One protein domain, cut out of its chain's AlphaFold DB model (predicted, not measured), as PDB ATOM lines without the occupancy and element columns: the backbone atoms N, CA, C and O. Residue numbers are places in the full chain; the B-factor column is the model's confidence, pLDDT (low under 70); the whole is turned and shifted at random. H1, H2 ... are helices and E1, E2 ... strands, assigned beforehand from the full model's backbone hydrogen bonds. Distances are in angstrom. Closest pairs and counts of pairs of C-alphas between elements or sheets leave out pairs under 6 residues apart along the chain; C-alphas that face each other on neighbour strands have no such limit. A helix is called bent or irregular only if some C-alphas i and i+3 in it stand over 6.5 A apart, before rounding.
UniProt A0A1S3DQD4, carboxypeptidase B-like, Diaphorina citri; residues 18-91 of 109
ATOM      1  N   SER A  18     -29.724  -2.293  21.943       91.38
ATOM      2  CA  SER A  18     -30.829  -2.553  21.029       91.38
ATOM      3  C   SER A  18     -31.424  -3.917  21.351       91.38
ATOM      4  O   SER A  18     -30.679  -4.862  21.604       91.38
ATOM      5  N   SER A  19     -32.748  -4.030  21.284       88.31
ATOM      6  CA  SER A  19     -33.477  -5.305  21.344       88.31
ATOM      7  C   SER A  19     -33.188  -6.235  20.157       88.31
ATOM      8  O   SER A  19     -33.680  -7.358  20.121       88.31
ATOM      9  N   GLY A  20     -32.443  -5.757  19.154       75.25
ATOM     10  CA  GLY A  20     -32.410  -6.375  17.838       75.25
ATOM     11  C   GLY A  20     -33.725  -6.147  17.092       75.25
ATOM     12  O   GLY A  20     -34.722  -5.681  17.648       75.25
ATOM     13  N   SER A  21     -33.706  -6.447  15.803       64.31
ATOM     14  CA  SER A  21     -34.908  -6.561  14.990       64.31
ATOM     15  C   SER A  21     -34.838  -7.879  14.228       64.31
ATOM     16  O   SER A  21     -33.748  -8.318  13.839       64.31
ATOM     17  N   ASN A  22     -36.001  -8.502  14.046       58.66
ATOM     18  CA  ASN A  22     -36.137  -9.812  13.418       58.66
ATOM     19  C   ASN A  22     -36.017  -9.748  11.888       58.66
ATOM     20  O   ASN A  22     -35.946 -10.793  11.246       58.66
ATOM     21  N   THR A  23     -35.974  -8.548  11.294       61.84
ATOM     22  CA  THR A  23     -35.839  -8.357   9.845       61.84
ATOM     23  C   THR A  23     -34.951  -7.156   9.516       61.84
ATOM     24  O   THR A  23     -34.874  -6.182  10.263       61.84
ATOM     25  N   ASP A  24     -34.265  -7.183   8.375       63.31
ATOM     26  CA  ASP A  24     -33.387  -6.070   7.986       63.31
ATOM     27  C   ASP A  24     -34.159  -4.780   7.649       63.31
ATOM     28  O   ASP A  24     -33.628  -3.686   7.829       63.31
ATOM     29  N   ALA A  25     -35.433  -4.884   7.253       63.22
ATOM     30  CA  ALA A  25     -36.303  -3.732   7.006       63.22
ATOM     31  C   ALA A  25     -36.655  -2.971   8.297       63.22
ATOM     32  O   ALA A  25     -36.603  -1.746   8.328       63.22
ATOM     33  N   GLU A  26     -36.954  -3.672   9.390       60.53
ATOM     34  CA  GLU A  26     -37.237  -3.055  10.693       60.53
ATOM     35  C   GLU A  26     -35.984  -2.422  11.332       60.53
ATOM     36  O   GLU A  26     -36.093  -1.375  11.975       60.53
ATOM     37  N   LYS A  27     -34.779  -2.981  11.110       61.34
ATOM     38  CA  LYS A  27     -33.511  -2.336  11.521       61.34
ATOM     39  C   LYS A  27     -33.309  -0.965  10.870       61.34
ATOM     40  O   LYS A  27     -32.713  -0.094  11.498       61.34
ATOM     41  N   LEU A  28     -33.780  -0.773   9.635       63.94
ATOM     42  CA  LEU A  28     -33.657   0.492   8.899       63.94
ATOM     43  C   LEU A  28     -34.649   1.567   9.370       63.94
ATOM     44  O   LEU A  28     -34.447   2.744   9.084       63.94
ATOM     45  N   ILE A  29     -35.707   1.181  10.089       74.38
ATOM     46  CA  ILE A  29     -36.797   2.084  10.497       74.38
ATOM     47  C   ILE A  29     -36.662   2.503  11.969       74.38
ATOM     48  O   ILE A  29     -37.229   3.516  12.382       74.38
ATOM     49  N   LYS A  30     -35.907   1.753  12.781       86.12
ATOM     50  CA  LYS A  30     -35.804   2.012  14.219       86.12
ATOM     51  C   LYS A  30     -35.026   3.314  14.490       86.12
ATOM     52  O   LYS A  30     -33.847   3.397  14.140       86.12
ATOM     53  N   PRO A  31     -35.643   4.336  15.117       91.75
ATOM     54  CA  PRO A  31     -34.957   5.586  15.418       91.75
ATOM     55  C   PRO A  31     -33.830   5.364  16.429       91.75
ATOM     56  O   PRO A  31     -33.870   4.437  17.242       91.75
ATOM     57  N   ALA A  32     -32.837   6.250  16.398       93.50
ATOM     58  CA  ALA A  32     -31.694   6.203  17.295       93.50
ATOM     59  C   ALA A  32     -31.664   7.411  18.237       93.50
ATOM     60  O   ALA A  32     -31.953   8.535  17.827       93.50
ATOM     61  N   ILE A  33     -31.259   7.177  19.483       96.69
ATOM     62  CA  ILE A  33     -30.912   8.225  20.446       96.69
ATOM     63  C   ILE A  33     -29.414   8.144  20.730       96.69
ATOM     64  O   ILE A  33     -28.884   7.078  21.051       96.69
ATOM     65  N   TRP A  34     -28.745   9.291  20.629       97.69
ATOM     66  CA  TRP A  34     -27.345   9.464  20.996       97.69
ATOM     67  C   TRP A  34     -27.231  10.177  22.345       97.69
ATOM     68  O   TRP A  34     -27.868  11.209  22.558       97.69
ATOM     69  N   ILE A  35     -26.404   9.638  23.239       98.31
ATOM     70  CA  ILE A  35     -26.031  10.271  24.507       98.31
ATOM     71  C   ILE A  35     -24.513  10.237  24.619       98.31
ATOM     72  O   ILE A  35     -23.901   9.177  24.495       98.31
ATOM     73  N   ASP A  36     -23.902  11.367  24.937       97.88
ATOM     74  CA  ASP A  36     -22.493  11.417  25.291       97.88
ATOM     75  C   ASP A  36     -22.254  12.070  26.651       97.88
ATOM     76  O   ASP A  36     -23.075  12.829  27.170       97.88
ATOM     77  N   GLY A  37     -21.140  11.683  27.268       98.00
ATOM     78  CA  GLY A  37     -20.719  12.157  28.574       98.00
ATOM     79  C   GLY A  37     -19.246  12.545  28.602       98.00
ATOM     80  O   GLY A  37     -18.422  12.054  27.829       98.00
ATOM     81  N   GLY A  38     -18.905  13.445  29.523       97.69
ATOM     82  CA  GLY A  38     -17.515  13.810  29.788       97.69
ATOM     83  C   GLY A  38     -16.837  14.571  28.647       97.69
ATOM     84  O   GLY A  38     -15.643  14.392  28.430       97.69
ATOM     85  N   MET A  39     -17.567  15.416  27.908       98.31
ATOM     86  CA  MET A  39     -16.955  16.329  26.928       98.31
ATOM     87  C   MET A  39     -16.026  17.340  27.615       98.31
ATOM     88  O   MET A  39     -14.904  17.588  27.165       98.31
ATOM     89  N   HIS A  40     -16.454  17.865  28.762       98.50
ATOM     90  CA  HIS A  40     -15.606  18.655  29.644       98.50
ATOM     91  C   HIS A  40     -15.003  17.779  30.734       98.50
ATOM     92  O   HIS A  40     -15.717  17.193  31.547       98.50
ATOM     93  N   ALA A  41     -13.675  17.756  30.789       98.31
ATOM     94  CA  ALA A  41     -12.932  16.825  31.629       98.31
ATOM     95  C   ALA A  41     -13.302  16.882  33.126       98.31
ATOM     96  O   ALA A  41     -13.506  15.847  33.755       98.31
ATOM     97  N   ARG A  42     -13.448  18.082  33.701       98.38
ATOM     98  CA  ARG A  42     -13.762  18.278  35.131       98.38
ATOM     99  C   ARG A  42     -15.177  17.895  35.566       98.38
ATOM    100  O   ARG A  42     -15.432  17.834  36.772       98.38
ATOM    101  N   GLU A  43     -16.105  17.695  34.635       98.62
ATOM    102  CA  GLU A  43     -17.530  17.468  34.916       98.62
ATOM    103  C   GLU A  43     -17.797  15.979  35.194       98.62
ATOM    104  O   GLU A  43     -18.559  15.318  34.494       98.62
ATOM    105  N   TRP A  44     -17.153  15.434  36.234       98.50
ATOM    106  CA  TRP A  44     -17.106  13.991  36.531       98.50
ATOM    107  C   TRP A  44     -18.467  13.312  36.720       98.50
ATOM    108  O   TRP A  44     -18.566  12.099  36.548       98.50
ATOM    109  N   ILE A  45     -19.521  14.065  37.039       98.56
ATOM    110  CA  ILE A  45     -20.869  13.500  37.151       98.56
ATOM    111  C   ILE A  45     -21.428  13.059  35.791       98.56
ATOM    112  O   ILE A  45     -22.165  12.083  35.723       98.56
ATOM    113  N   SER A  46     -21.040  13.719  34.696       98.50
ATOM    114  CA  SER A  46     -21.512  13.407  33.345       98.50
ATOM    115  C   SER A  46     -21.171  11.969  32.903       98.50
ATOM    116  O   SER A  46     -22.105  11.219  32.602       98.50
ATOM    117  N   PRO A  47     -19.900  11.509  32.932       98.25
ATOM    118  CA  PRO A  47     -19.574  10.122  32.597       98.25
ATOM    119  C   PRO A  47     -20.201   9.115  33.576       98.25
ATOM    120  O   PRO A  47     -20.608   8.031  33.160       98.25
ATOM    121  N   ALA A  48     -20.348   9.473  34.858       98.44
ATOM    122  CA  ALA A  48     -21.014   8.618  35.843       98.44
ATOM    123  C   ALA A  48     -22.508   8.420  35.523       98.44
ATOM    124  O   ALA A  48     -23.005   7.296  35.580       98.44
ATOM    125  N   VAL A  49     -23.214   9.482  35.122       98.62
ATOM    126  CA  VAL A  49     -24.621   9.412  34.699       98.62
ATOM    127  C   VAL A  49     -24.766   8.629  33.395       98.62
ATOM    128  O   VAL A  49     -25.663   7.797  33.300       98.62
ATOM    129  N   ALA A  50     -23.869   8.808  32.421       98.44
ATOM    130  CA  ALA A  50     -23.887   8.012  31.191       98.44
ATOM    131  C   ALA A  50     -23.747   6.505  31.485       98.44
ATOM    132  O   ALA A  50     -24.513   5.691  30.964       98.44
ATOM    133  N   MET A  51     -22.829   6.131  32.386       98.25
ATOM    134  CA  MET A  51     -22.687   4.749  32.861       98.25
ATOM    135  C   MET A  51     -23.926   4.261  33.622       98.25
ATOM    136  O   MET A  51     -24.345   3.117  33.448       98.25
ATOM    137  N   PHE A  52     -24.543   5.118  34.439       98.38
ATOM    138  CA  PHE A  52     -25.778   4.786  35.146       98.38
ATOM    139  C   PHE A  52     -26.941   4.526  34.181       98.38
ATOM    140  O   PHE A  52     -27.660   3.547  34.363       98.38
ATOM    141  N   ILE A  53     -27.103   5.336  33.131       98.19
ATOM    142  CA  ILE A  53     -28.130   5.131  32.098       98.19
ATOM    143  C   ILE A  53     -27.918   3.788  31.396       98.19
ATOM    144  O   ILE A  53     -28.865   3.012  31.289       98.19
ATOM    145  N   ILE A  54     -26.680   3.469  30.992       97.88
ATOM    146  CA  ILE A  54     -26.343   2.153  30.419       97.88
ATOM    147  C   ILE A  54     -26.781   1.037  31.372       97.88
ATOM    148  O   ILE A  54     -27.482   0.114  30.960       97.88
ATOM    149  N   LYS A  55     -26.419   1.147  32.656       98.00
ATOM    150  CA  LYS A  55     -26.794   0.171  33.682       98.00
ATOM    151  C   LYS A  55     -28.312   0.010  33.790       98.00
ATOM    152  O   LYS A  55     -28.792  -1.118  33.804       98.00
ATOM    153  N   GLN A  56     -29.074   1.105  33.834       97.69
ATOM    154  CA  GLN A  56     -30.538   1.048  33.923       97.69
ATOM    155  C   GLN A  56     -31.161   0.368  32.699       97.69
ATOM    156  O   GLN A  56     -32.012  -0.504  32.861       97.69
ATOM    157  N   LEU A  57     -30.721   0.724  31.490       96.19
ATOM    158  CA  LEU A  57     -31.267   0.167  30.250       96.19
ATOM    159  C   LEU A  57     -30.972  -1.333  30.091       96.19
ATOM    160  O   LEU A  57     -31.784  -2.043  29.503       96.19
ATOM    161  N   VAL A  58     -29.836  -1.813  30.609       95.25
ATOM    162  CA  VAL A  58     -29.423  -3.224  30.500       95.25
ATOM    163  C   VAL A  58     -29.967  -4.073  31.649       95.25
ATOM    164  O   VAL A  58     -30.565  -5.116  31.410       95.25
ATOM    165  N   GLU A  59     -29.780  -3.650  32.900       96.81
ATOM    166  CA  GLU A  59     -30.131  -4.471  34.069       96.81
ATOM    167  C   GLU A  59     -31.619  -4.412  34.423       96.81
ATOM    168  O   GLU A  59     -32.139  -5.323  35.062       96.81
ATOM    169  N   ARG A  60     -32.324  -3.347  34.021       95.75
ATOM    170  CA  ARG A  60     -33.768  -3.190  34.250       95.75
ATOM    171  C   ARG A  60     -34.557  -3.245  32.949       95.75
ATOM    172  O   ARG A  60     -35.527  -2.505  32.781       95.75
ATOM    173  N   TYR A  61     -34.150  -4.131  32.040       92.31
ATOM    174  CA  TYR A  61     -34.764  -4.265  30.722       92.31
ATOM    175  C   TYR A  61     -36.289  -4.394  30.794       92.31
ATOM    176  O   TYR A  61     -36.961  -3.631  30.123       92.31
ATOM    177  N   GLU A  62     -36.859  -5.231  31.666       94.31
ATOM    178  CA  GLU A  62     -38.325  -5.378  31.769       94.31
ATOM    179  C   GLU A  62     -39.052  -4.061  32.089       94.31
ATOM    180  O   GLU A  62     -40.132  -3.791  31.567       94.31
ATOM    181  N   THR A  63     -38.441  -3.190  32.897       96.25
ATOM    182  CA  THR A  63     -38.984  -1.856  33.195       96.25
ATOM    183  C   THR A  63     -38.852  -0.909  32.000       96.25
ATOM    184  O   THR A  63     -39.749  -0.109  31.740       96.25
ATOM    185  N   PHE A  64     -37.747  -0.993  31.257       93.75
ATOM    186  CA  PHE A  64     -37.437  -0.113  30.125       93.75
ATOM    187  C   PHE A  64     -37.750  -0.727  28.751       93.75
ATOM    188  O   PHE A  64     -37.469  -0.118  27.718       93.75
ATOM    189  N   LYS A  65     -38.395  -1.893  28.709       91.94
ATOM    190  CA  LYS A  65     -38.729  -2.632  27.490       91.94
ATOM    191  C   LYS A  65     -39.454  -1.767  26.453       91.94
ATOM    192  O   LYS A  65     -39.029  -1.770  25.297       91.94
ATOM    193  N   PRO A  66     -40.452  -0.929  26.823       90.81
ATOM    194  CA  PRO A  66     -41.147  -0.087  25.850       90.81
ATOM    195  C   PRO A  66     -40.247   0.924  25.131       90.81
ATOM    196  O   PRO A  66     -40.587   1.343  24.026       90.81
ATOM    197  N   VAL A  67     -39.131   1.337  25.747       91.88
ATOM    198  CA  VAL A  67     -38.201   2.313  25.162       91.88
ATOM    199  C   VAL A  67     -37.011   1.640  24.478       91.88
ATOM    200  O   VAL A  67     -36.598   2.088  23.412       91.88
ATOM    201  N   VAL A  68     -36.493   0.537  25.024       91.88
ATOM    202  CA  VAL A  68     -35.385  -0.226  24.417       91.88
ATOM    203  C   VAL A  68     -35.828  -0.931  23.129       91.88
ATOM    204  O   VAL A  68     -35.072  -0.995  22.157       91.88
ATOM    205  N   ASP A  69     -37.073  -1.405  23.065       90.81
ATOM    206  CA  ASP A  69     -37.577  -2.101  21.877       90.81
ATOM    207  C   ASP A  69     -37.908  -1.148  20.727       90.81
ATOM    208  O   ASP A  69     -37.819  -1.533  19.564       90.81
ATOM    209  N   LYS A  70     -38.231   0.115  21.031       89.62
ATOM    210  CA  LYS A  70     -38.608   1.127  20.033       89.62
ATOM    211  C   LYS A  70     -37.447   1.994  19.551       89.62
ATOM    212  O   LYS A  70     -37.569   2.600  18.494       89.62
ATOM    213  N   VAL A  71     -36.341   2.059  20.297       92.06
ATOM    214  CA  VAL A  71     -35.211   2.958  20.010       92.06
ATOM    215  C   VAL A  71     -33.873   2.234  20.141       92.06
ATOM    216  O   VAL A  71     -33.679   1.437  21.056       92.06
ATOM    217  N   ASP A  72     -32.949   2.503  19.220       93.38
ATOM    218  CA  ASP A  72     -31.546   2.107  19.354       93.38
ATOM    219  C   ASP A  72     -30.777   3.177  20.141       93.38
ATOM    220  O   ASP A  72     -30.719   4.342  19.747       93.38
ATOM    221  N   TRP A  73     -30.154   2.786  21.248       96.56
ATOM    222  CA  TRP A  73     -29.408   3.708  22.103       96.56
ATOM    223  C   TRP A  73     -27.919   3.609  21.802       96.56
ATOM    224  O   TRP A  73     -27.346   2.525  21.892       96.56
ATOM    225  N   TYR A  74     -27.286   4.735  21.495       97.62
ATOM    226  CA  TYR A  74     -25.839   4.855  21.335       97.62
ATOM    227  C   TYR A  74     -25.303   5.773  22.422       97.62
ATOM    228  O   TYR A  74     -25.598   6.965  22.437       97.62
ATOM    229  N   ILE A  75     -24.531   5.211  23.348       98.56
ATOM    230  CA  ILE A  75     -24.037   5.943  24.513       98.56
ATOM    231  C   ILE A  75     -22.511   5.957  24.494       98.56
ATOM    232  O   ILE A  75     -21.886   4.896  24.526       98.56
ATOM    233  N   LEU A  76     -21.911   7.147  24.446       98.50
ATOM    234  CA  LEU A  76     -20.474   7.389  24.583       98.50
ATOM    235  C   LEU A  76     -20.189   7.942  25.987       98.50
ATOM    236  O   LEU A  76     -20.315   9.144  26.200       98.50
ATOM    237  N   PRO A  77     -19.779   7.115  26.964       97.94
ATOM    238  CA  PRO A  77     -19.640   7.586  28.343       97.94
ATOM    239  C   PRO A  77     -18.525   8.613  28.532       97.94
ATOM    240  O   PRO A  77     -18.560   9.370  29.495       97.94
ATOM    241  N   MET A  78     -17.521   8.606  27.649       98.12
ATOM    242  CA  MET A  78     -16.335   9.444  27.764       98.12
ATOM    243  C   MET A  78     -15.894   9.967  26.397       98.12
ATOM    244  O   MET A  78     -15.232   9.260  25.634       98.12
ATOM    245  N   VAL A  79     -16.242  11.220  26.107       98.19
ATOM    246  CA  VAL A  79     -15.825  11.938  24.891       98.19
ATOM    247  C   VAL A  79     -14.371  12.400  24.983       98.19
ATOM    248  O   VAL A  79     -13.635  12.318  24.004       98.19
ATOM    249  N   ASN A  80     -13.942  12.878  26.154       98.44
ATOM    250  CA  ASN A  80     -12.621  13.471  26.363       98.44
ATOM    251  C   ASN A  80     -11.789  12.640  27.358       98.44
ATOM    252  O   ASN A  80     -11.553  13.083  28.487       98.44
ATOM    253  N   PRO A  81     -11.339  11.430  26.972       98.38
ATOM    254  CA  PRO A  81     -10.615  10.549  27.884       98.38
ATOM    255  C   PRO A  81      -9.261  11.131  28.311       98.38
ATOM    256  O   PRO A  81      -8.852  10.929  29.448       98.38
ATOM    257  N   ASP A  82      -8.589  11.889  27.438       98.62
ATOM    258  CA  ASP A  82      -7.284  12.490  27.747       98.62
ATOM    259  C   ASP A  82      -7.416  13.603  28.786       98.62
ATOM    260  O   ASP A  82      -6.684  13.649  29.772       98.62
ATOM    261  N   GLY A  83      -8.383  14.504  28.589       98.56
ATOM    262  CA  GLY A  83      -8.661  15.558  29.551       98.56
ATOM    263  C   GLY A  83      -9.135  14.982  30.880       98.56
ATOM    264  O   GLY A  83      -8.698  15.452  31.926       98.56
ATOM    265  N   TYR A  84     -10.001  13.963  30.856       98.56
ATOM    266  CA  TYR A  84     -10.476  13.307  32.072       98.56
ATOM    267  C   TYR A  84      -9.315  12.714  32.878       98.56
ATOM    268  O   TYR A  84      -9.190  13.027  34.060       98.56
ATOM    269  N   GLU A  85      -8.411  11.962  32.242       98.50
ATOM    270  CA  GLU A  85      -7.202  11.435  32.893       98.50
ATOM    271  C   GLU A  85      -6.350  12.553  33.511       98.50
ATOM    272  O   GLU A  85      -5.903  12.464  34.656       98.50
ATOM    273  N   TYR A  86      -6.183  13.659  32.785       98.50
ATOM    274  CA  TYR A  86      -5.439  14.816  33.275       98.50
ATOM    275  C   TYR A  86      -6.068  15.438  34.534       98.50
ATOM    276  O   TYR A  86      -5.349  15.929  35.405       98.50
ATOM    277  N   THR A  87      -7.397  15.366  34.691       98.69
ATOM    278  CA  THR A  87      -8.068  15.826  35.924       98.69
ATOM    279  C   THR A  87      -7.858  14.926  37.136       98.69
ATOM    280  O   THR A  87      -8.040  15.392  38.259       98.69
ATOM    281  N   HIS A  88      -7.481  13.662  36.932       98.19
ATOM    282  CA  HIS A  88      -7.160  12.723  38.013       98.19
ATOM    283  C   HIS A  88      -5.685  12.756  38.407       98.19
ATOM    284  O   HIS A  88      -5.350  12.446  39.545       98.19
ATOM    285  N   THR A  89      -4.809  13.147  37.484       98.31
ATOM    286  CA  THR A  89      -3.353  13.046  37.663       98.31
ATOM    287  C   THR A  89      -2.650  14.388  37.847       98.31
ATOM    288  O   THR A  89      -1.560  14.413  38.407       98.31
ATOM    289  N   SER A  90      -3.229  15.494  37.360       97.88
ATOM    290  CA  SER A  90      -2.544  16.797  37.292       97.88
ATOM    291  C   SER A  90      -3.414  17.982  37.734       97.88
ATOM    292  O   SER A  90      -3.147  18.574  38.774       97.88
ATOM    293  N   ASP A  91      -4.450  18.351  36.969       98.06
ATOM    294  CA  ASP A  91      -5.287  19.533  37.249       98.06
ATOM    295  C   ASP A  91      -6.772  19.169  37.253       98.06
ATOM    296  O   ASP A  91      -7.418  19.044  36.207       98.06
TER     297      ASP A  91
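This is residues 18 to 91 of the 109 residues of the protein "carboxypeptidase B-like" of Diaphorina citri (UniProt A0A1S3DQD4). A narrow ribbon of two parallel strands, E1 and E2, has the long helix H2 over one face, with the short helix H3 turning the chain back from H2 into E2. The short helices H1 and H4 lie at opposite ends of this body and draw the whole out into a rod spanning 50 by 24 by 12 A. The printed part has 74 residues, with four named helices and two named strands in the order H1 E1 H2 H3 E2 H4. The class is mixed, helices and strands, and the whole is loose, with a radius of gyration of the C-alphas of 15.4 A.

H1 holds residues 24 to 29, beginning at C-alpha 24 (-33.387, -6.070, 7.986). E1, residues 32 to 36, is 13.3 A long. H2, residues 45 to 59, is 20.5 A long. H3, residues 61 to 68, is irregular: C-alphas 63 and 66 are 7.9 A apart. E2, residues 72 to 76, is 13.3 A long. H4, residues 81 to 89, is 12.4 A long and ends at C-alpha 89 (-3.353, 13.046, 37.663).

E1 and E2 are parallel neighbours at 14 degrees; N 35 and O 74 are 2.9 A apart, within hydrogen-bond range. E1, H2, H3 and E2 form a strand-helix-strand unit, two parallel strands joined through helices, with a right-handed crossover. The closest C-alphas of H2 and E2, Ala 50 and Ile 75, are 7.0 A apart. H2 only just touches H3, with 3 pairs of C-alphas within 8 A, through its residues 56 to 57 alone; the closest are Leu 57 and Phe 64, 6.2 A. Their lines are about perpendicular at 73 degrees, only just beyond steep. H1 and H4 are apart from each other and from H2 and H3. Every O i to N i+4 pair is within hydrogen-bond range in H2 and H4, against 1 of 2 in H1 and 2 of 4 in H3.

The C-alphas farthest apart, Thr 23 and Ser 90, are 49.9 A apart. The printed part has no cut and no long link. Residues 21 to 28 have pLDDT under 70.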